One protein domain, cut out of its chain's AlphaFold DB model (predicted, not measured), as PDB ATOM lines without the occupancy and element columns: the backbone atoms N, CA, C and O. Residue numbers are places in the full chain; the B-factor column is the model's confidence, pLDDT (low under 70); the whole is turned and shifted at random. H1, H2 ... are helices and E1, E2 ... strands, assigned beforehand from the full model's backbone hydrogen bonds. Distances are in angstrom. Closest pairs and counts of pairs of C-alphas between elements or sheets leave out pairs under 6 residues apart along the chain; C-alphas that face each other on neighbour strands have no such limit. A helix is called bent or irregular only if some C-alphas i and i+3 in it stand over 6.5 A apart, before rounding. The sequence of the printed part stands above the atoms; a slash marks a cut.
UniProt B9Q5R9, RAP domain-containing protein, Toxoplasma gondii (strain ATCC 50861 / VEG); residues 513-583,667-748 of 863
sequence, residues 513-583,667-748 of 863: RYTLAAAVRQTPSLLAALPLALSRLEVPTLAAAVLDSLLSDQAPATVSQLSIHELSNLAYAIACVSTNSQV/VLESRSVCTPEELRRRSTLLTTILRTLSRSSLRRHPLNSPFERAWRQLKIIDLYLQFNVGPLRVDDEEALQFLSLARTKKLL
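What this domain is: This is residues 513 to 583 and 667 to 748 of the 863 residues of the protein "RAP domain-containing protein" of Toxoplasma gondii (strain ATCC 50861 / VEG) (UniProt B9Q5R9). One helix, H5, runs through the core, with H2, H6 and H8 packed round it; H3 folds back beside H2 at one side, and H9 crosses H6 and H8 at the other. H1 meets H2 at a corner on the outside, and a tiny sheet of E1 and E2 lies by the first residues of H3 and the last of H5. The printed part has 153 residues, with nine named helices and two named strands in the order H1 H2 H3 H4 H5 E1 E2 H6 H7 H8 H9; the two strands are parallel, and the class is mostly helix. The whole is compact, with a radius of gyration of the C-alphas of 14.8 A and spans of 43 by 35 by 27 A.

Where its parts are: Find C-alpha 513 at (190.282, 155.838, 191.500); from there H1 runs over residues 513 to 522. Next come H2, residues 525 to 536, 16.6 A long, and H3, residues 540 to 551, 16.1 A long. H2 is neither bent nor irregular, but only just: C-alphas 528 and 531 are 6.2 A apart. After the five residues of H4, 555 to 559, look for C-alpha 564 at (173.985, 158.481, 211.857), where H5 begins; it ends at residue 579, 22.9 A away. E1 is residues 581 to 583, and beyond the cut E2 is residues 672 to 674. H6, residues 676 to 695, is the longest helix at 28.8 A. H7 is residues 697 to 700, H8 residues 708 to 722 with 21.1 A, and H9 residues 733 to 744 with 16.9 A, ending at C-alpha 744, (174.294, 171.684, 225.466).

How they stand to each other: Begin at H5, the hub, which touches four helices. H2 touches it at Ala 528 and Leu 570, whose C-alphas, the closest, are 4.4 A apart; they run the same way at a steep tilt of 38 degrees, only just past shallow. H6 runs opposite ways to H5 at a shallow tilt of 28 degrees, and the closest C-alphas are those of Ala 571 and Leu 686, 5.6 A. H8 runs the same way as H5 at a shallow tilt of 32 degrees, closest at the C-alphas of Ser 568 and Ala 710, 5.3 A. H3 touches H5 with residues 574 to 578 of H5 alone, closest at the C-alphas of Ala 544 and Val 577, 6.0 A. H2 and H3 form a helical hairpin, with the C-alphas of Leu 534 and Ala 543 closest at 5.1 A. H9 touches H8, closest at the C-alphas of Asp 718 and Leu 739, 5.5 A, at a steep tilt of 64 degrees. H9 also touches H6, closest at the C-alphas of Leu 690 and Ala 735, 5.1 A, while H6 and H8 are apart. H1 and H2 touch only at the corner, and only just, with 3 pairs of C-alphas within 8 A, the closest being Val 520 and Leu 526 at 5.6 A. H4 and H7 touch no helix. Between E1 and E2, N 582 and O 672 are within hydrogen-bond range at 2.9 A. Every O i to N i+4 pair is within hydrogen-bond range in H1, H3, H4, H5, H8 and H9; H2 has 6 of 8, H6 has 15 of 16, and H7 is too short for such a pair.

The domain as a whole: The two C-alphas farthest apart are those of Val 667 and Pro 702, 44.8 A. Residues 584 to 666 are not printed, and C-alphas 583 and 667 are 16.4 A apart across the cut. Of the links printed whole, H7 to H8 and H8 to H9 are short but not tight, and no link is long. The mean pLDDT of the printed part is 86.4; look for values under 70 at residues 553 to 556, 667 to 671, 701 to 705 and 748.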
ATOM      1  N   ARG A 513     191.273 154.861 190.991       78.94
ATOM      2  CA  ARG A 513     190.282 155.838 191.500       78.94
ATOM      3  C   ARG A 513     188.835 155.464 191.151       78.94
ATOM      4  O   ARG A 513     188.015 155.300 192.050       78.94
ATOM      5  N   TYR A 514     188.546 155.193 189.876       80.44
ATOM      6  CA  TYR A 514     187.208 154.784 189.421       80.44
ATOM      7  C   TYR A 514     186.719 153.474 190.061       80.44
ATOM      8  O   TYR A 514     185.531 153.317 190.348       80.44
ATOM      9  N   THR A 515     187.626 152.533 190.333       82.44
ATOM     10  CA  THR A 515     187.312 151.272 191.022       82.44
ATOM     11  C   THR A 515     187.088 151.488 192.522       82.44
ATOM     12  O   THR A 515     186.273 150.787 193.118       82.44
ATOM     13  N   LEU A 516     187.755 152.470 193.140       83.00
ATOM     14  CA  LEU A 516     187.493 152.885 194.520       83.00
ATOM     15  C   LEU A 516     186.120 153.563 194.635       83.00
ATOM     16  O   LEU A 516     185.338 153.195 195.509       83.00
ATOM     17  N   ALA A 517     185.783 154.458 193.704       82.00
ATOM     18  CA  ALA A 517     184.449 155.047 193.583       82.00
ATOM     19  C   ALA A 517     183.362 153.971 193.367       82.00
ATOM     20  O   ALA A 517     182.311 154.007 194.007       82.00
ATOM     21  N   ALA A 518     183.626 152.957 192.534       82.94
ATOM     22  CA  ALA A 518     182.730 151.810 192.360       82.94
ATOM     23  C   ALA A 518     182.583 150.961 193.639       82.94
ATOM     24  O   ALA A 518     181.473 150.545 193.968       82.94
ATOM     25  N   ALA A 519     183.666 150.746 194.391       83.81
ATOM     26  CA  ALA A 519     183.615 150.057 195.681       83.81
ATOM     27  C   ALA A 519     182.813 150.851 196.728       83.81
ATOM     28  O   ALA A 519     182.079 150.249 197.509       83.81
ATOM     29  N   VAL A 520     182.886 152.189 196.711       85.88
ATOM     30  CA  VAL A 520     182.050 153.067 197.551       85.88
ATOM     31  C   VAL A 520     180.572 152.986 197.156       85.88
ATOM     32  O   VAL A 520     179.738 152.874 198.049       85.88
ATOM     33  N   ARG A 521     180.221 152.919 195.861       83.69
ATOM     34  CA  ARG A 521     178.826 152.644 195.440       83.69
ATOM     35  C   ARG A 521     178.307 151.299 195.955       83.69
ATOM     36  O   ARG A 521     177.150 151.199 196.342       83.69
ATOM     37  N   GLN A 522     179.148 150.265 195.945       86.38
ATOM     38  CA  GLN A 522     178.787 148.925 196.427       86.38
ATOM     39  C   GLN A 522     178.761 148.825 197.961       86.38
ATOM     40  O   GLN A 522     178.056 147.982 198.510       86.38
ATOM     41  N   THR A 523     179.542 149.654 198.660       89.19
ATOM     42  CA  THR A 523     179.625 149.710 200.127       89.19
ATOM     43  C   THR A 523     179.743 151.170 200.597       89.19
ATOM     44  O   THR A 523     180.859 151.626 200.876       89.19
ATOM     45  N   PRO A 524     178.621 151.909 200.730       90.38
ATOM     46  CA  PRO A 524     178.612 153.325 201.124       90.38
ATOM     47  C   PRO A 524     179.442 153.645 202.371       90.38
ATOM     48  O   PRO A 524     180.135 154.659 202.415       90.38
ATOM     49  N   SER A 525     179.462 152.732 203.348       90.50
ATOM     50  CA  SER A 525     180.257 152.798 204.581       90.50
ATOM     51  C   SER A 525     181.737 153.141 204.370       90.50
ATOM     52  O   SER A 525     182.354 153.754 205.241       90.50
ATOM     53  N   LEU A 526     182.323 152.779 203.219       90.38
ATOM     54  CA  LEU A 526     183.706 153.119 202.870       90.38
ATOM     55  C   LEU A 526     183.948 154.634 202.797       90.38
ATOM     56  O   LEU A 526     185.029 155.073 203.188       90.38
ATOM     57  N   LEU A 527     182.954 155.418 202.361       90.81
ATOM     58  CA  LEU A 527     183.046 156.880 202.261       90.81
ATOM     59  C   LEU A 527     183.329 157.519 203.626       90.81
ATOM     60  O   LEU A 527     184.108 158.459 203.709       90.81
ATOM     61  N   ALA A 528     182.754 156.975 204.702       92.94
ATOM     62  CA  ALA A 528     183.031 157.407 206.070       92.94
ATOM     63  C   ALA A 528     184.260 156.708 206.679       92.94
ATOM     64  O   ALA A 528     185.049 157.327 207.394       92.94
ATOM     65  N   ALA A 529     184.420 155.404 206.432       93.25
ATOM     66  CA  ALA A 529     185.409 154.581 207.122       93.25
ATOM     67  C   ALA A 529     186.851 154.812 206.646       93.25
ATOM     68  O   ALA A 529     187.760 154.775 207.478       93.25
ATOM     69  N   LEU A 530     187.076 155.041 205.345       93.06
ATOM     70  CA  LEU A 530     188.426 155.173 204.788       93.06
ATOM     71  C   LEU A 530     189.058 156.550 205.086       93.06
ATOM     72  O   LEU A 530     190.146 156.550 205.665       93.06
ATOM     73  N   PRO A 531     188.411 157.708 204.826       92.56
ATOM     74  CA  PRO A 531     188.966 159.009 205.209       92.56
ATOM     75  C   PRO A 531     189.214 159.127 206.717       92.56
ATOM     76  O   PRO A 531     190.240 159.662 207.126       92.56
ATOM     77  N   LEU A 532     188.338 158.552 207.555       94.75
ATOM     78  CA  LEU A 532     188.525 158.539 209.010       94.75
ATOM     79  C   LEU A 532     189.663 157.615 209.479       94.75
ATOM     80  O   LEU A 532     190.265 157.858 210.525       94.75
ATOM     81  N   ALA A 533     189.954 156.532 208.756       95.44
ATOM     82  CA  ALA A 533     191.114 155.696 209.053       95.44
ATOM     83  C   ALA A 533     192.419 156.412 208.667       95.44
ATOM     84  O   ALA A 533     193.378 156.393 209.434       95.44
ATOM     85  N   LEU A 534     192.430 157.100 207.521       93.25
ATOM     86  CA  LEU A 534     193.581 157.864 207.040       93.25
ATOM     87  C   LEU A 534     193.869 159.098 207.909       93.25
ATOM     88  O   LEU A 534     195.024 159.329 208.261       93.25
ATOM     89  N   SER A 535     192.847 159.848 208.336       92.44
ATOM     90  CA  SER A 535     193.044 160.989 209.243       92.44
ATOM     91  C   SER A 535     193.560 160.554 210.620       92.44
ATOM     92  O   SER A 535     194.452 161.193 211.169       92.44
ATOM     93  N   ARG A 536     193.092 159.408 211.145       93.56
ATOM     94  CA  ARG A 536     193.611 158.812 212.393       93.56
ATOM     95  C   ARG A 536     195.079 158.400 212.343       93.56
ATOM     96  O   ARG A 536     195.680 158.272 213.404       93.56
ATOM     97  N   LEU A 537     195.630 158.167 211.154       92.56
ATOM     98  CA  LEU A 537     197.019 157.754 210.939       92.56
ATOM     99  C   LEU A 537     197.958 158.927 210.613       92.56
ATOM    100  O   LEU A 537     199.126 158.696 210.317       92.56
ATOM    101  N   GLU A 538     197.464 160.170 210.670       88.69
ATOM    102  CA  GLU A 538     198.226 161.390 210.361       88.69
ATOM    103  C   GLU A 538     198.999 161.299 209.035       88.69
ATOM    104  O   GLU A 538     200.199 161.555 208.962       88.69
ATOM    105  N   VAL A 539     198.291 160.917 207.972       87.25
ATOM    106  CA  VAL A 539     198.794 160.906 206.589       87.25
ATOM    107  C   VAL A 539     198.009 161.931 205.751       87.25
ATOM    108  O   VAL A 539     197.166 161.547 204.939       87.25
ATOM    109  N   PRO A 540     198.201 163.249 205.983       84.19
ATOM    110  CA  PRO A 540     197.301 164.298 205.497       84.19
ATOM    111  C   PRO A 540     197.191 164.363 203.972       84.19
ATOM    112  O   PRO A 540     196.073 164.374 203.459       84.19
ATOM    113  N   THR A 541     198.308 164.314 203.235       82.56
ATOM    114  CA  THR A 541     198.313 164.303 201.758       82.56
ATOM    115  C   THR A 541     197.493 163.136 201.194       82.56
ATOM    116  O   THR A 541     196.739 163.296 200.236       82.56
ATOM    117  N   LEU A 542     197.596 161.960 201.822       84.44
ATOM    118  CA  LEU A 542     196.852 160.757 201.441       84.44
ATOM    119  C   LEU A 542     195.364 160.863 201.804       84.44
ATOM    120  O   LEU A 542     194.505 160.491 201.006       84.44
ATOM    121  N   ALA A 543     195.055 161.366 202.999       89.12
ATOM    122  CA  ALA A 543     193.686 161.516 203.477       89.12
ATOM    123  C   ALA A 543     192.899 162.544 202.646       89.12
ATOM    124  O   ALA A 543     191.753 162.271 202.298       89.12
ATOM    125  N   ALA A 544     193.530 163.663 202.267       88.62
ATOM    126  CA  ALA A 544     192.989 164.647 201.329       88.62
ATOM    127  C   ALA A 544     192.746 164.028 199.944       88.62
ATOM    128  O   ALA A 544     191.600 163.898 199.530       88.62
ATOM    129  N   ALA A 545     193.791 163.515 199.283       84.88
ATOM    130  CA  ALA A 545     193.679 162.977 197.924       84.88
ATOM    131  C   ALA A 545     192.655 161.827 197.783       84.88
ATOM    132  O   ALA A 545     192.059 161.657 196.718       84.88
ATOM    133  N   VAL A 546     192.435 161.035 198.842       86.69
ATOM    134  CA  VAL A 546     191.379 160.008 198.881       86.69
ATOM    135  C   VAL A 546     190.001 160.603 199.184       86.69
ATOM    136  O   VAL A 546     189.026 160.153 198.588       86.69
ATOM    137  N   LEU A 547     189.893 161.593 200.076       89.94
ATOM    138  CA  LEU A 547     188.631 162.280 200.355       89.94
ATOM    139  C   LEU A 547     188.125 163.010 199.106       89.94
ATOM    140  O   LEU A 547     187.023 162.726 198.643       89.94
ATOM    141  N   ASP A 548     188.937 163.892 198.526       88.00
ATOM    142  CA  ASP A 548     188.523 164.775 197.432       88.00
ATOM    143  C   ASP A 548     188.188 163.984 196.156       88.00
ATOM    144  O   ASP A 548     187.169 164.255 195.525       88.00
ATOM    145  N   SER A 549     188.936 162.910 195.860       83.94
ATOM    146  CA  SER A 549     188.627 161.964 194.769       83.94
ATOM    147  C   SER A 549     187.372 161.106 195.006       83.94
ATOM    148  O   SER A 549     186.935 160.404 194.093       83.94
ATOM    149  N   LEU A 550     186.805 161.099 196.216       83.69
ATOM    150  CA  LEU A 550     185.485 160.524 196.500       83.69
ATOM    151  C   LEU A 550     184.386 161.599 196.519       83.69
ATOM    152  O   LEU A 550     183.224 161.285 196.237       83.69
ATOM    153  N   LEU A 551     184.745 162.857 196.810       80.31
ATOM    154  CA  LEU A 551     183.828 163.998 196.778       80.31
ATOM    155  C   LEU A 551     183.484 164.412 195.345       80.31
ATOM    156  O   LEU A 551     182.313 164.681 195.082       80.31
ATOM    157  N   SER A 552     184.465 164.420 194.435       75.06
ATOM    158  CA  SER A 552     184.267 164.686 193.002       75.06
ATOM    159  C   SER A 552     183.281 163.714 192.359       75.06
ATOM    160  O   SER A 552     182.461 164.105 191.534       75.06
ATOM    161  N   ASP A 553     183.364 162.444 192.753       67.44
ATOM    162  CA  ASP A 553     182.760 161.351 192.004       67.44
ATOM    163  C   ASP A 553     181.393 160.920 192.561       67.44
ATOM    164  O   ASP A 553     180.492 160.630 191.778       67.44
ATOM    165  N   GLN A 554     181.240 160.763 193.887       64.94
ATOM    166  CA  GLN A 554     180.157 159.928 194.454       64.94
ATOM    167  C   GLN A 554     179.404 160.509 195.660       64.94
ATOM    168  O   GLN A 554     178.332 159.996 196.000       64.94
ATOM    169  N   ALA A 555     179.942 161.516 196.354       62.12
ATOM    170  CA  ALA A 555     179.448 161.874 197.687       62.12
ATOM    171  C   ALA A 555     177.945 162.245 197.754       62.12
ATOM    172  O   ALA A 555     177.255 161.640 198.581       62.12
ATOM    173  N   PRO A 556     177.380 163.125 196.896       67.00
ATOM    174  CA  PRO A 556     175.991 163.584 197.047       67.00
ATOM    175  C   PRO A 556     174.943 162.458 197.011       67.00
ATOM    176  O   PRO A 556     174.017 162.450 197.817       67.00
ATOM    177  N   ALA A 557     175.120 161.465 196.134       72.62
ATOM    178  CA  ALA A 557     174.208 160.322 195.999       72.62
ATOM    179  C   ALA A 557     174.430 159.216 197.054       72.62
ATOM    180  O   ALA A 557     173.595 158.323 197.213       72.62
ATOM    181  N   THR A 558     175.563 159.255 197.764       81.50
ATOM    182  CA  THR A 558     175.968 158.222 198.733       81.50
ATOM    183  C   THR A 558     175.644 158.627 200.175       81.50
ATOM    184  O   THR A 558     175.299 157.773 200.988       81.50
ATOM    185  N   VAL A 559     175.704 159.925 200.501       85.00
ATOM    186  CA  VAL A 559     175.486 160.468 201.860       85.00
ATOM    187  C   VAL A 559     174.122 160.089 202.444       85.00
ATOM    188  O   VAL A 559     174.048 159.721 203.613       85.00
ATOM    189  N   SER A 560     173.060 160.087 201.635       85.25
ATOM    190  CA  SER A 560     171.701 159.699 202.054       85.25
ATOM    191  C   SER A 560     171.558 158.225 202.466       85.25
ATOM    192  O   SER A 560     170.565 157.854 203.088       85.25
ATOM    193  N   GLN A 561     172.540 157.382 202.134       89.75
ATOM    194  CA  GLN A 561     172.554 155.948 202.441       89.75
ATOM    195  C   GLN A 561     173.320 155.628 203.738       89.75
ATOM    196  O   GLN A 561     173.279 154.492 204.214       89.75
ATOM    197  N   LEU A 562     174.030 156.613 204.303       92.31
ATOM    198  CA  LEU A 562     174.858 156.464 205.498       92.31
ATOM    199  C   LEU A 562     174.017 156.521 206.781       92.31
ATOM    200  O   LEU A 562     173.114 157.345 206.926       92.31
ATOM    201  N   SER A 563     174.351 155.681 207.761       92.94
ATOM    202  CA  SER A 563     173.777 155.781 209.106       92.94
ATOM    203  C   SER A 563     174.287 157.016 209.858       92.94
ATOM    204  O   SER A 563     175.335 157.576 209.539       92.94
ATOM    205  N   ILE A 564     173.596 157.389 210.941       92.75
ATOM    206  CA  ILE A 564     173.985 158.481 211.857       92.75
ATOM    207  C   ILE A 564     175.462 158.385 212.291       92.75
ATOM    208  O   ILE A 564     176.154 159.398 212.353       92.75
ATOM    209  N   HIS A 565     175.965 157.172 212.543       93.06
ATOM    210  CA  HIS A 565     177.365 156.948 212.913       93.06
ATOM    211  C   HIS A 565     178.342 157.137 211.751       93.06
ATOM    212  O   HIS A 565     179.474 157.558 211.964       93.06
ATOM    213  N   GLU A 566     177.953 156.794 210.526       95.00
ATOM    214  CA  GLU A 566     178.793 156.976 209.339       95.00
ATOM    215  C   GLU A 566     178.824 158.451 208.927       95.00
ATOM    216  O   GLU A 566     179.901 158.979 208.668       95.00
ATOM    217  N   LEU A 567     177.686 159.143 209.009       95.12
ATOM    218  CA  LEU A 567     177.579 160.595 208.866       95.12
ATOM    219  C   LEU A 567     178.469 161.338 209.880       95.12
ATOM    220  O   LEU A 567     179.293 162.158 209.475       95.12
ATOM    221  N   SER A 568     178.389 161.020 211.181       95.44
ATOM    222  CA  SER A 568     179.230 161.679 212.198       95.44
ATOM    223  C   SER A 568     180.721 161.341 212.053       95.44
ATOM    224  O   SER A 568     181.576 162.198 212.274       95.44
ATOM    225  N   ASN A 569     181.050 160.111 211.639       95.88
ATOM    226  CA  ASN A 569     182.419 159.709 211.310       95.88
ATOM    227  C   ASN A 569     182.966 160.468 210.084       95.88
ATOM    228  O   ASN A 569     184.130 160.869 210.115       95.88
ATOM    229  N   LEU A 570     182.152 160.689 209.045       95.31
ATOM    230  CA  LEU A 570     182.532 161.423 207.834       95.31
ATOM    231  C   LEU A 570     182.712 162.922 208.105       95.31
ATOM    232  O   LEU A 570     183.753 163.470 207.759       95.31
ATOM    233  N   ALA A 571     181.763 163.567 208.791       96.00
ATOM    234  CA  ALA A 571     181.882 164.973 209.191       96.00
ATOM    235  C   ALA A 571     183.154 165.227 210.023       96.00
ATOM    236  O   ALA A 571     183.911 166.159 209.756       96.00
ATOM    237  N   TYR A 572     183.445 164.338 210.979       96.25
ATOM    238  CA  TYR A 572     184.663 164.415 211.787       96.25
ATOM    239  C   TYR A 572     185.940 164.166 210.963       96.25
ATOM    240  O   TYR A 572     186.960 164.811 211.202       96.25
ATOM    241  N   ALA A 573     185.898 163.278 209.963       95.12
ATOM    242  CA  ALA A 573     187.019 163.070 209.049       95.12
ATOM    243  C   ALA A 573     187.299 164.309 208.180       95.12
ATOM    244  O   ALA A 573     188.460 164.689 208.051       95.12
ATOM    245  N   ILE A 574     186.258 164.962 207.647       94.56
ATOM    246  CA  ILE A 574     186.373 166.195 206.847       94.56
ATOM    247  C   ILE A 574     187.074 167.302 207.648       94.56
ATOM    248  O   ILE A 574     187.990 167.939 207.121       94.56
ATOM    249  N   ALA A 575     186.713 167.478 208.926       94.31
ATOM    250  CA  ALA A 575     187.401 168.401 209.830       94.31
ATOM    251  C   ALA A 575     188.888 168.032 209.997       94.31
ATOM    252  O   ALA A 575     189.749 168.833 209.649       94.31
ATOM    253  N   CYS A 576     189.200 166.797 210.414       92.56
ATOM    254  CA  CYS A 576     190.582 166.352 210.667       92.56
ATOM    255  C   CYS A 576     191.509 166.445 209.437       92.56
ATOM    256  O   CYS A 576     192.702 166.726 209.573       92.56
ATOM    257  N   VAL A 577     190.979 166.178 208.236       91.19
ATOM    258  CA  VAL A 577     191.720 166.345 206.975       91.19
ATOM    259  C   VAL A 577     192.000 167.825 206.721       91.19
ATOM    260  O   VAL A 577     193.136 168.190 206.429       91.19
ATOM    261  N   SER A 578     190.992 168.680 206.897       91.12
ATOM    262  CA  SER A 578     191.089 170.109 206.586       91.12
ATOM    263  C   SER A 578     191.964 170.889 207.572       91.12
ATOM    264  O   SER A 578     192.663 171.797 207.133       91.12
ATOM    265  N   THR A 579     192.047 170.487 208.850       88.00
ATOM    266  CA  THR A 579     193.044 171.001 209.822       88.00
ATOM    267  C   THR A 579     194.475 170.930 209.279       88.00
ATOM    268  O   THR A 579     195.318 171.770 209.578       88.00
ATOM    269  N   ASN A 580     194.761 169.916 208.457       80.25
ATOM    270  CA  ASN A 580     196.074 169.668 207.872       80.25
ATOM    271  C   ASN A 580     196.138 170.071 206.387       80.25
ATOM    272  O   ASN A 580     196.984 169.551 205.651       80.25
ATOM    273  N   SER A 581     195.264 170.975 205.933       81.69
ATOM    274  CA  SER A 581     195.301 171.541 204.581       81.69
ATOM    275  C   SER A 581     195.838 172.974 204.555       81.69
ATOM    276  O   SER A 581     195.543 173.783 205.430       81.69
ATOM    277  N   GLN A 582     196.623 173.289 203.526       79.62
ATOM    278  CA  GLN A 582     196.999 174.650 203.142       79.62
ATOM    279  C   GLN A 582     196.229 175.019 201.877       79.62
ATOM    280  O   GLN A 582     196.234 174.259 200.910       79.62
ATOM    281  N   VAL A 583     195.559 176.169 201.895       79.50
ATOM    282  CA  VAL A 583     194.816 176.679 200.736       79.50
ATOM    283  C   VAL A 583     195.795 177.366 199.788       79.50
ATOM    284  O   VAL A 583     196.624 178.154 200.245       79.50
ATOM    285  N   VAL A 667     206.921 163.974 201.674       47.25
ATOM    286  CA  VAL A 667     205.816 164.492 200.829       47.25
ATOM    287  C   VAL A 667     204.423 163.998 201.286       47.25
ATOM    288  O   VAL A 667     203.386 164.511 200.863       47.25
ATOM    289  N   LEU A 668     204.363 162.991 202.164       49.41
ATOM    290  CA  LEU A 668     203.118 162.482 202.758       49.41
ATOM    291  C   LEU A 668     202.818 163.085 204.141       49.41
ATOM    292  O   LEU A 668     201.663 163.036 204.567       49.41
ATOM    293  N   GLU A 669     203.821 163.672 204.804       54.44
ATOM    294  CA  GLU A 669     203.677 164.391 206.081       54.44
ATOM    295  C   GLU A 669     203.473 165.904 205.929       54.44
ATOM    296  O   GLU A 669     202.896 166.535 206.814       54.44
ATOM    297  N   SER A 670     203.921 166.497 204.817       61.53
ATOM    298  CA  SER A 670     203.640 167.898 204.487       61.53
ATOM    299  C   SER A 670     202.136 168.185 204.539       61.53
ATOM    300  O   SER A 670     201.332 167.342 204.132       61.53
ATOM    301  N   ARG A 671     201.740 169.389 204.986       61.97
ATOM    302  CA  ARG A 671     200.330 169.812 204.921       61.97
ATOM    303  C   ARG A 671     199.809 169.643 203.490       61.97
ATOM    304  O   ARG A 671     200.489 169.968 202.521       61.97
ATOM    305  N   SER A 672     198.597 169.116 203.377       75.44
ATOM    306  CA  SER A 672     197.949 168.863 202.091       75.44
ATOM    307  C   SER A 672     197.642 170.185 201.385       75.44
ATOM    308  O   SER A 672     196.832 170.973 201.870       75.44
ATOM    309  N   VAL A 673     198.278 170.440 200.243       80.19
ATOM    310  CA  VAL A 673     197.877 171.554 199.374       80.19
ATOM    311  C   VAL A 673     196.462 171.268 198.866       80.19
ATOM    312  O   VAL A 673     196.171 170.150 198.445       80.19
ATOM    313  N   CYS A 674     195.580 172.257 198.975       85.81
ATOM    314  CA  CYS A 674     194.150 172.149 198.711       85.81
ATOM    315  C   CYS A 674     193.703 173.372 197.906       85.81
ATOM    316  O   CYS A 674     194.001 174.507 198.288       85.81
ATOM    317  N   THR A 675     192.986 173.161 196.807       88.19
ATOM    318  CA  THR A 675     192.406 174.267 196.034       88.19
ATOM    319  C   THR A 675     191.222 174.904 196.779       88.19
ATOM    320  O   THR A 675     190.531 174.225 197.552       88.19
ATOM    321  N   PRO A 676     190.891 176.183 196.514       89.50
ATOM    322  CA  PRO A 676     189.669 176.802 197.029       89.50
ATOM    323  C   PRO A 676     188.391 176.042 196.636       89.50
ATOM    324  O   PRO A 676     187.406 176.060 197.374       89.50
ATOM    325  N   GLU A 677     188.397 175.336 195.501       89.75
ATOM    326  CA  GLU A 677     187.268 174.524 195.038       89.75
ATOM    327  C   GLU A 677     187.104 173.216 195.838       89.75
ATOM    328  O   GLU A 677     185.988 172.860 196.220       89.75
ATOM    329  N   GLU A 678     188.198 172.512 196.149       90.06
ATOM    330  CA  GLU A 678     188.180 171.338 197.037       90.06
ATOM    331  C   GLU A 678     187.751 171.723 198.454       90.06
ATOM    332  O   GLU A 678     186.880 171.070 199.035       90.06
ATOM    333  N   LEU A 679     188.266 172.837 198.982       91.69
ATOM    334  CA  LEU A 679     187.826 173.369 200.269       91.69
ATOM    335  C   LEU A 679     186.322 173.693 200.268       91.69
ATOM    336  O   LEU A 679     185.611 173.310 201.201       91.69
ATOM    337  N   ARG A 680     185.818 174.333 199.204       91.56
ATOM    338  CA  ARG A 680     184.384 174.612 199.023       91.56
ATOM    339  C   ARG A 680     183.565 173.317 199.014       91.56
ATOM    340  O   ARG A 680     182.614 173.213 199.784       91.56
ATOM    341  N   ARG A 681     183.974 172.298 198.238       91.31
ATOM    342  CA  ARG A 681     183.341 170.960 198.220       91.31
ATOM    343  C   ARG A 681     183.257 170.339 199.620       91.31
ATOM    344  O   ARG A 681     182.201 169.830 199.997       91.31
ATOM    345  N   ARG A 682     184.343 170.396 200.399       93.38
ATOM    346  CA  ARG A 682     184.395 169.866 201.774       93.38
ATOM    347  C   ARG A 682     183.448 170.607 202.724       93.38
ATOM    348  O   ARG A 682     182.706 169.947 203.450       93.38
ATOM    349  N   SER A 683     183.427 171.941 202.687       94.75
ATOM    350  CA  SER A 683     182.518 172.774 203.491       94.75
ATOM    351  C   SER A 683     181.044 172.513 203.145       94.75
ATOM    352  O   SER A 683     180.253 172.187 204.028       94.75
ATOM    353  N   THR A 684     180.673 172.529 201.858       93.19
ATOM    354  CA  THR A 684     179.301 172.222 201.404       93.19
ATOM    355  C   THR A 684     178.850 170.819 201.828       93.19
ATOM    356  O   THR A 684     177.700 170.627 202.235       93.19
ATOM    357  N   LEU A 685     179.749 169.828 201.787       93.06
ATOM    358  CA  LEU A 685     179.452 168.477 202.262       93.06
ATOM    359  C   LEU A 685     179.275 168.418 203.785       93.06
ATOM    360  O   LEU A 685     178.341 167.765 204.249       93.06
ATOM    361  N   LEU A 686     180.120 169.100 204.564       95.44
ATOM    362  CA  LEU A 686     179.964 169.179 206.020       95.44
ATOM    363  C   LEU A 686     178.589 169.757 206.388       95.44
ATOM    364  O   LEU A 686     177.846 169.120 207.135       95.44
ATOM    365  N   THR A 687     178.206 170.886 205.786       95.38
ATOM    366  CA  THR A 687     176.870 171.487 205.934       95.38
ATOM    367  C   THR A 687     175.754 170.503 205.572       95.38
ATOM    368  O   THR A 687     174.810 170.316 206.338       95.38
ATOM    369  N   THR A 688     175.881 169.796 204.444       94.06
ATOM    370  CA  THR A 688     174.896 168.789 204.002       94.06
ATOM    371  C   THR A 688     174.757 167.636 205.001       94.06
ATOM    372  O   THR A 688     173.644 167.190 205.291       94.06
ATOM    373  N   ILE A 689     175.862 167.170 205.588       95.00
ATOM    374  CA  ILE A 689     175.846 166.127 206.621       95.00
ATOM    375  C   ILE A 689     175.201 166.643 207.915       95.00
ATOM    376  O   ILE A 689     174.380 165.933 208.496       95.00
ATOM    377  N   LEU A 690     175.511 167.867 208.352       95.56
ATOM    378  CA  LEU A 690     174.920 168.467 209.554       95.56
ATOM    379  C   LEU A 690     173.397 168.632 209.412       95.56
ATOM    380  O   LEU A 690     172.665 168.201 210.302       95.56
ATOM    381  N   ARG A 691     172.916 169.107 208.255       94.06
ATOM    382  CA  ARG A 691     171.482 169.167 207.891       94.06
ATOM    383  C   ARG A 691     170.824 167.784 207.773       94.06
ATOM    384  O   ARG A 691     169.632 167.621 208.013       94.06
ATOM    385  N   THR A 692     171.583 166.751 207.407       93.38
ATOM    386  CA  THR A 692     171.078 165.364 207.397       93.38
ATOM    387  C   THR A 692     170.938 164.826 208.827       93.38
ATOM    388  O   THR A 692     169.974 164.130 209.151       93.38
ATOM    389  N   LEU A 693     171.867 165.184 209.718       93.06
ATOM    390  CA  LEU A 693     171.862 164.781 211.124       93.06
ATOM    391  C   LEU A 693     170.808 165.530 211.961       93.06
ATOM    392  O   LEU A 693     170.145 164.878 212.774       93.06
ATOM    393  N   SER A 694     170.584 166.829 211.727       92.56
ATOM    394  CA  SER A 694     169.546 167.647 212.390       92.56
ATOM    395  C   SER A 694     168.131 167.089 212.186       92.56
ATOM    396  O   SER A 694     167.309 167.114 213.108       92.56
ATOM    397  N   ARG A 695     167.873 166.550 210.988       91.56
ATOM    398  CA  ARG A 695     166.602 165.953 210.538       91.56
ATOM    399  C   ARG A 695     166.454 164.476 210.918       91.56
ATOM    400  O   ARG A 695     165.354 163.929 210.857       91.56
ATOM    401  N   SER A 696     167.543 163.818 211.317       90.12
ATOM    402  CA  SER A 696     167.546 162.402 211.705       90.12
ATOM    403  C   SER A 696     166.912 162.158 213.087       90.12
ATOM    404  O   SER A 696     166.579 163.082 213.832       90.12
ATOM    405  N   SER A 697     166.780 160.888 213.494       83.19
ATOM    406  CA  SER A 697     166.361 160.554 214.863       83.19
ATOM    407  C   SER A 697     167.337 161.049 215.938       83.19
ATOM    408  O   SER A 697     166.906 161.229 217.076       83.19
ATOM    409  N   LEU A 698     168.606 161.335 215.600       83.31
ATOM    410  CA  LEU A 698     169.650 161.765 216.542       83.31
ATOM    411  C   LEU A 698     169.180 162.908 217.454       83.31
ATOM    412  O   LEU A 698     169.313 162.806 218.674       83.31
ATOM    413  N   ARG A 699     168.558 163.946 216.874       81.25
ATOM    414  CA  ARG A 699     168.037 165.128 217.585       81.25
ATOM    415  C   ARG A 699     167.113 164.762 218.758       81.25
ATOM    416  O   ARG A 699     167.164 165.421 219.797       81.25
ATOM    417  N   ARG A 700     166.318 163.696 218.607       75.88
ATOM    418  CA  ARG A 700     165.292 163.239 219.563       75.88
ATOM    419  C   ARG A 700     165.813 162.314 220.669       75.88
ATOM    420  O   ARG A 700     165.064 162.030 221.598       75.88
ATOM    421  N   HIS A 701     167.056 161.830 220.607       68.94
ATOM    422  CA  HIS A 701     167.546 160.873 221.603       68.94
ATOM    423  C   HIS A 701     168.082 161.537 222.897       68.94
ATOM    424  O   HIS A 701     168.733 162.595 222.834       68.94
ATOM    425  N   PRO A 702     167.838 160.910 224.071       60.94
ATOM    426  CA  PRO A 702     168.417 161.306 225.354       60.94
ATOM    427  C   PRO A 702     169.901 160.914 225.445       60.94
ATOM    428  O   PRO A 702     170.462 160.321 224.526       60.94
ATOM    429  N   LEU A 703     170.549 161.259 226.558       53.69
ATOM    430  CA  LEU A 703     172.009 161.190 226.703       53.69
ATOM    431  C   LEU A 703     172.554 159.754 226.797       53.69
ATOM    432  O   LEU A 703     173.614 159.472 226.247       53.69
ATOM    433  N   ASN A 704     171.787 158.825 227.378       53.50
ATOM    434  CA  ASN A 704     172.128 157.398 227.501       53.50
ATOM    435  C   ASN A 704     171.882 156.629 226.179       53.50
ATOM    436  O   ASN A 704     171.335 155.527 226.169       53.50
ATOM    437  N   SER A 705     172.194 157.251 225.042       63.28
ATOM    438  CA  SER A 705     171.896 156.758 223.696       63.28
ATOM    439  C   SER A 705     173.105 156.054 223.068       63.28
ATOM    440  O   SER A 705     174.235 156.495 223.288       63.28
ATOM    441  N   PRO A 706     172.905 155.053 222.179       70.38
ATOM    442  CA  PRO A 706     173.987 154.520 221.341       70.38
ATOM    443  C   PRO A 706     174.754 155.609 220.566       70.38
ATOM    444  O   PRO A 706     175.908 155.407 220.190       70.38
ATOM    445  N   PHE A 707     174.154 156.786 220.351       82.75
ATOM    446  CA  PHE A 707     174.749 157.897 219.613       82.75
ATOM    447  C   PHE A 707     175.681 158.820 220.427       82.75
ATOM    448  O   PHE A 707     176.125 159.828 219.881       82.75
ATOM    449  N   GLU A 708     176.049 158.497 221.675       84.38
ATOM    450  CA  GLU A 708     177.011 159.284 222.484       84.38
ATOM    451  C   GLU A 708     178.296 159.637 221.703       84.38
ATOM    452  O   GLU A 708     178.749 160.782 221.693       84.38
ATOM    453  N   ARG A 709     178.845 158.672 220.948       87.44
ATOM    454  CA  ARG A 709     180.012 158.879 220.076       87.44
ATOM    455  C   ARG A 709     179.769 159.922 218.977       87.44
ATOM    456  O   ARG A 709     180.687 160.677 218.664       87.44
ATOM    457  N   ALA A 710     178.569 159.957 218.397       90.94
ATOM    458  CA  ALA A 710     178.208 160.937 217.374       90.94
ATOM    459  C   ALA A 710     178.085 162.339 217.988       90.94
ATOM    460  O   ALA A 710     178.636 163.286 217.436       90.94
ATOM    461  N   TRP A 711     177.476 162.464 219.173       90.25
ATOM    462  CA  TRP A 711     177.446 163.727 219.920       90.25
ATOM    463  C   TRP A 711     178.848 164.209 220.323       90.25
ATOM    464  O   TRP A 711     179.145 165.389 220.156       90.25
ATOM    465  N   ARG A 712     179.748 163.316 220.765       91.00
ATOM    466  CA  ARG A 712     181.150 163.680 221.050       91.00
ATOM    467  C   ARG A 712     181.881 164.170 219.793       91.00
ATOM    468  O   ARG A 712     182.630 165.135 219.878       91.00
ATOM    469  N   GLN A 713     181.634 163.564 218.627       94.00
ATOM    470  CA  GLN A 713     182.167 164.049 217.343       94.00
ATOM    471  C   GLN A 713     181.590 165.418 216.953       94.00
ATOM    472  O   GLN A 713     182.351 166.293 216.554       94.00
ATOM    473  N   LEU A 714     180.281 165.632 217.122       94.38
ATOM    474  CA  LEU A 714     179.630 166.918 216.842       94.38
ATOM    475  C   LEU A 714     180.141 168.043 217.752       94.38
ATOM    476  O   LEU A 714     180.426 169.118 217.243       94.38
ATOM    477  N   LYS A 715     180.362 167.794 219.052       93.19
ATOM    478  CA  LYS A 715     181.007 168.773 219.950       93.19
ATOM    479  C   LYS A 715     182.435 169.135 219.528       93.19
ATOM    480  O   LYS A 715     182.848 170.273 219.711       93.19
ATOM    481  N   ILE A 716     183.199 168.191 218.971       94.62
ATOM    482  CA  ILE A 716     184.544 168.491 218.454       94.62
ATOM    483  C   ILE A 716     184.459 169.364 217.190       94.62
ATOM    484  O   ILE A 716     185.265 170.274 217.033       94.62
ATOM    485  N   ILE A 717     183.468 169.132 216.320       95.69
ATOM    486  CA  ILE A 717     183.216 169.959 215.125       95.69
ATOM    487  C   ILE A 717     182.737 171.368 215.517       95.69
ATOM    488  O   ILE A 717     183.234 172.344 214.964       95.69
ATOM    489  N   ASP A 718     181.831 171.474 216.494       95.06
ATOM    490  CA  ASP A 718     181.343 172.739 217.064       95.06
ATOM    491  C   ASP A 718     182.509 173.606 217.576       95.06
ATOM    492  O   ASP A 718     182.616 174.771 217.196       95.06
ATOM    493  N   LEU A 719     183.430 173.039 218.368       93.81
ATOM    494  CA  LEU A 719     184.628 173.753 218.835       93.81
ATOM    495  C   LEU A 719     185.613 174.082 217.700       93.81
ATOM    496  O   LEU A 719     186.140 175.189 217.651       93.81
ATOM    497  N   TYR A 720     185.857 173.147 216.776       94.56
ATOM    498  CA  TYR A 720     186.763 173.355 215.639       94.56
ATOM    499  C   TYR A 720     186.327 174.541 214.759       94.56
ATOM    500  O   TYR A 720     187.185 175.290 214.290       94.56
ATOM    501  N   LEU A 721     185.013 174.729 214.571       94.50
ATOM    502  CA  LEU A 721     184.446 175.862 213.833       94.50
ATOM    503  C   LEU A 721     184.486 177.163 214.652       94.50
ATOM    504  O   LEU A 721     184.971 178.165 214.140       94.50
ATOM    505  N   GLN A 722     184.051 177.152 215.923       92.81
ATOM    506  CA  GLN A 722     184.088 178.339 216.803       92.81
ATOM    507  C   GLN A 722     185.485 178.960 216.900       92.81
ATOM    508  O   GLN A 722     185.647 180.168 216.746       92.81
ATOM    509  N   PHE A 723     186.500 178.127 217.135       92.88
ATOM    510  CA  PHE A 723     187.870 178.574 217.377       92.88
ATOM    511  C   PHE A 723     188.741 178.557 216.106       92.88
ATOM    512  O   PHE A 723     189.965 178.585 216.202       92.88
ATOM    513  N   ASN A 724     188.118 178.512 214.917       91.06
ATOM    514  CA  ASN A 724     188.764 178.623 213.599       91.06
ATOM    515  C   ASN A 724     190.013 177.725 213.420       91.06
ATOM    516  O   ASN A 724     190.997 178.109 212.788       91.06
ATOM    517  N   VAL A 725     189.972 176.498 213.955       89.31
ATOM    518  CA  VAL A 725     191.129 175.574 214.023       89.31
ATOM    519  C   VAL A 725     191.558 175.050 212.641       89.31
ATOM    520  O   VAL A 725     192.634 174.472 212.480       89.31
ATOM    521  N   GLY A 726     190.746 175.274 211.610       87.19
ATOM    522  CA  GLY A 726     191.110 175.042 210.218       87.19
ATOM    523  C   GLY A 726     190.133 175.704 209.239       87.19
ATOM    524  O   GLY A 726     189.129 176.281 209.652       87.19
ATOM    525  N   PRO A 727     190.391 175.613 207.925       91.00
ATOM    526  CA  PRO A 727     189.831 176.507 206.905       91.00
ATOM    527  C   PRO A 727     188.372 176.226 206.481       91.00
ATOM    528  O   PRO A 727     187.928 176.754 205.464       91.00
ATOM    529  N   LEU A 728     187.622 175.381 207.196       93.06
ATOM    530  CA  LEU A 728     186.225 175.080 206.835       93.06
ATOM    531  C   LEU A 728     185.281 176.165 207.359       93.06
ATOM    532  O   LEU A 728     185.516 176.728 208.422       93.06
ATOM    533  N   ARG A 729     184.176 176.392 206.645       90.81
ATOM    534  CA  ARG A 729     183.090 177.299 207.051       90.81
ATOM    535  C   ARG A 729     181.738 176.602 206.917       90.81
ATOM    536  O   ARG A 729     181.594 175.690 206.102       90.81
ATOM    537  N   VAL A 730     180.780 176.993 207.755       94.06
ATOM    538  CA  VAL A 730     179.418 176.444 207.809       94.06
ATOM    539  C   VAL A 730     178.479 177.600 208.126       94.06
ATOM    540  O   VAL A 730     178.290 177.948 209.284       94.06
ATOM    541  N   ASP A 731     177.895 178.175 207.080       91.38
ATOM    542  CA  ASP A 731     177.116 179.420 207.157       91.38
ATOM    543  C   ASP A 731     175.590 179.150 207.067       91.38
ATOM    544  O   ASP A 731     174.799 180.023 206.732       91.38
ATOM    545  N   ASP A 732     175.173 177.903 207.331       96.06
ATOM    546  CA  ASP A 732     173.780 177.427 207.293       96.06
ATOM    547  C   ASP A 732     173.178 177.407 208.704       96.06
ATOM    548  O   ASP A 732     173.662 176.693 209.588       96.06
ATOM    549  N   GLU A 733     172.098 178.162 208.912       95.44
ATOM    550  CA  GLU A 733     171.458 178.316 210.225       95.44
ATOM    551  C   GLU A 733     171.016 176.983 210.842       95.44
ATOM    552  O   GLU A 733     171.161 176.778 212.045       95.44
ATOM    553  N   GLU A 734     170.497 176.049 210.041       94.75
ATOM    554  CA  GLU A 734     170.010 174.757 210.536       94.75
ATOM    555  C   GLU A 734     171.164 173.890 211.067       94.75
ATOM    556  O   GLU A 734     171.043 173.250 212.118       94.75
ATOM    557  N   ALA A 735     172.304 173.897 210.372       94.94
ATOM    558  CA  ALA A 735     173.535 173.254 210.807       94.94
ATOM    559  C   ALA A 735     174.114 173.918 212.071       94.94
ATOM    560  O   ALA A 735     174.496 173.208 213.004       94.94
ATOM    561  N   LEU A 736     174.131 175.253 212.142       94.69
ATOM    562  CA  LEU A 736     174.631 176.006 213.300       94.69
ATOM    563  C   LEU A 736     173.749 175.815 214.546       94.69
ATOM    564  O   LEU A 736     174.263 175.507 215.625       94.69
ATOM    565  N   GLN A 737     172.422 175.879 214.406       93.50
ATOM    566  CA  GLN A 737     171.471 175.546 215.476       93.50
ATOM    567  C   GLN A 737     171.648 174.097 215.961       93.50
ATOM    568  O   GLN A 737     171.546 173.814 217.157       93.50
ATOM    569  N   PHE A 738     171.949 173.161 215.054       93.75
ATOM    570  CA  PHE A 738     172.199 171.766 215.415       93.75
ATOM    571  C   PHE A 738     173.538 171.553 216.148       93.75
ATOM    572  O   PHE A 738     173.604 170.718 217.053       93.75
ATOM    573  N   LEU A 739     174.579 172.329 215.830       93.31
ATOM    574  CA  LEU A 739     175.841 172.340 216.583       93.31
ATOM    575  C   LEU A 739     175.678 172.987 217.970       93.31
ATOM    576  O   LEU A 739     176.141 172.420 218.959       93.31
ATOM    577  N   SER A 740     174.909 174.075 218.081       91.06
ATOM    578  CA  SER A 740     174.516 174.660 219.375       91.06
ATOM    579  C   SER A 740     173.755 173.649 220.254       91.06
ATOM    580  O   SER A 740     174.083 173.448 221.428       91.06
ATOM    581  N   LEU A 741     172.823 172.882 219.671       88.75
ATOM    582  CA  LEU A 741     172.187 171.753 220.362       88.75
ATOM    583  C   LEU A 741     173.191 170.655 220.755       88.75
ATOM    584  O   LEU A 741     173.035 170.038 221.808       88.75
ATOM    585  N   ALA A 742     174.220 170.385 219.946       87.06
ATOM    586  CA  ALA A 742     175.263 169.432 220.317       87.06
ATOM    587  C   ALA A 742     176.060 169.907 221.542       87.06
ATOM    588  O   ALA A 742     176.373 169.082 222.403       87.06
ATOM    589  N   ARG A 743     176.334 171.215 221.659       85.81
ATOM    590  CA  ARG A 743     177.064 171.848 222.773       85.81
ATOM    591  C   ARG A 743     176.398 171.601 224.130       85.81
ATOM    592  O   ARG A 743     177.077 171.173 225.068       85.81
ATOM    593  N   THR A 744     175.077 171.778 224.214       85.75
ATOM    594  CA  THR A 744     174.294 171.684 225.466       85.75
ATOM    595  C   THR A 744     174.076 170.254 225.980       85.75
ATOM    596  O   THR A 744     173.833 170.052 227.171       85.75
ATOM    597  N   LYS A 745     174.204 169.221 225.133       82.38
ATOM    598  CA  LYS A 745     174.073 167.811 225.555       82.38
ATOM    599  C   LYS A 745     175.193 167.446 226.550       82.38
ATOM    600  O   LYS A 745     176.368 167.406 226.167       82.38
ATOM    601  N   LYS A 746     174.870 167.131 227.818       78.19
ATOM    602  CA  LYS A 746     175.857 166.552 228.760       78.19
ATOM    603  C   LYS A 746     176.308 165.185 228.216       78.19
ATOM    604  O   LYS A 746     175.469 164.331 227.951       78.19
ATOM    605  N   LEU A 747     177.607 164.961 228.021       77.00
ATOM    606  CA  LEU A 747     178.102 163.638 227.619       77.00
ATOM    607  C   LEU A 747     178.275 162.754 228.855       77.00
ATOM    608  O   LEU A 747     178.760 163.227 229.883       77.00
ATOM    609  N   LEU A 748     177.962 161.462 228.733       69.31
ATOM    610  CA  LEU A 748     178.440 160.473 229.694       69.31
ATOM    611  C   LEU A 748     179.949 160.306 229.497       69.31
ATOM    612  O   LEU A 748     180.417 159.597 228.609       69.31
TER     613      LEU A 748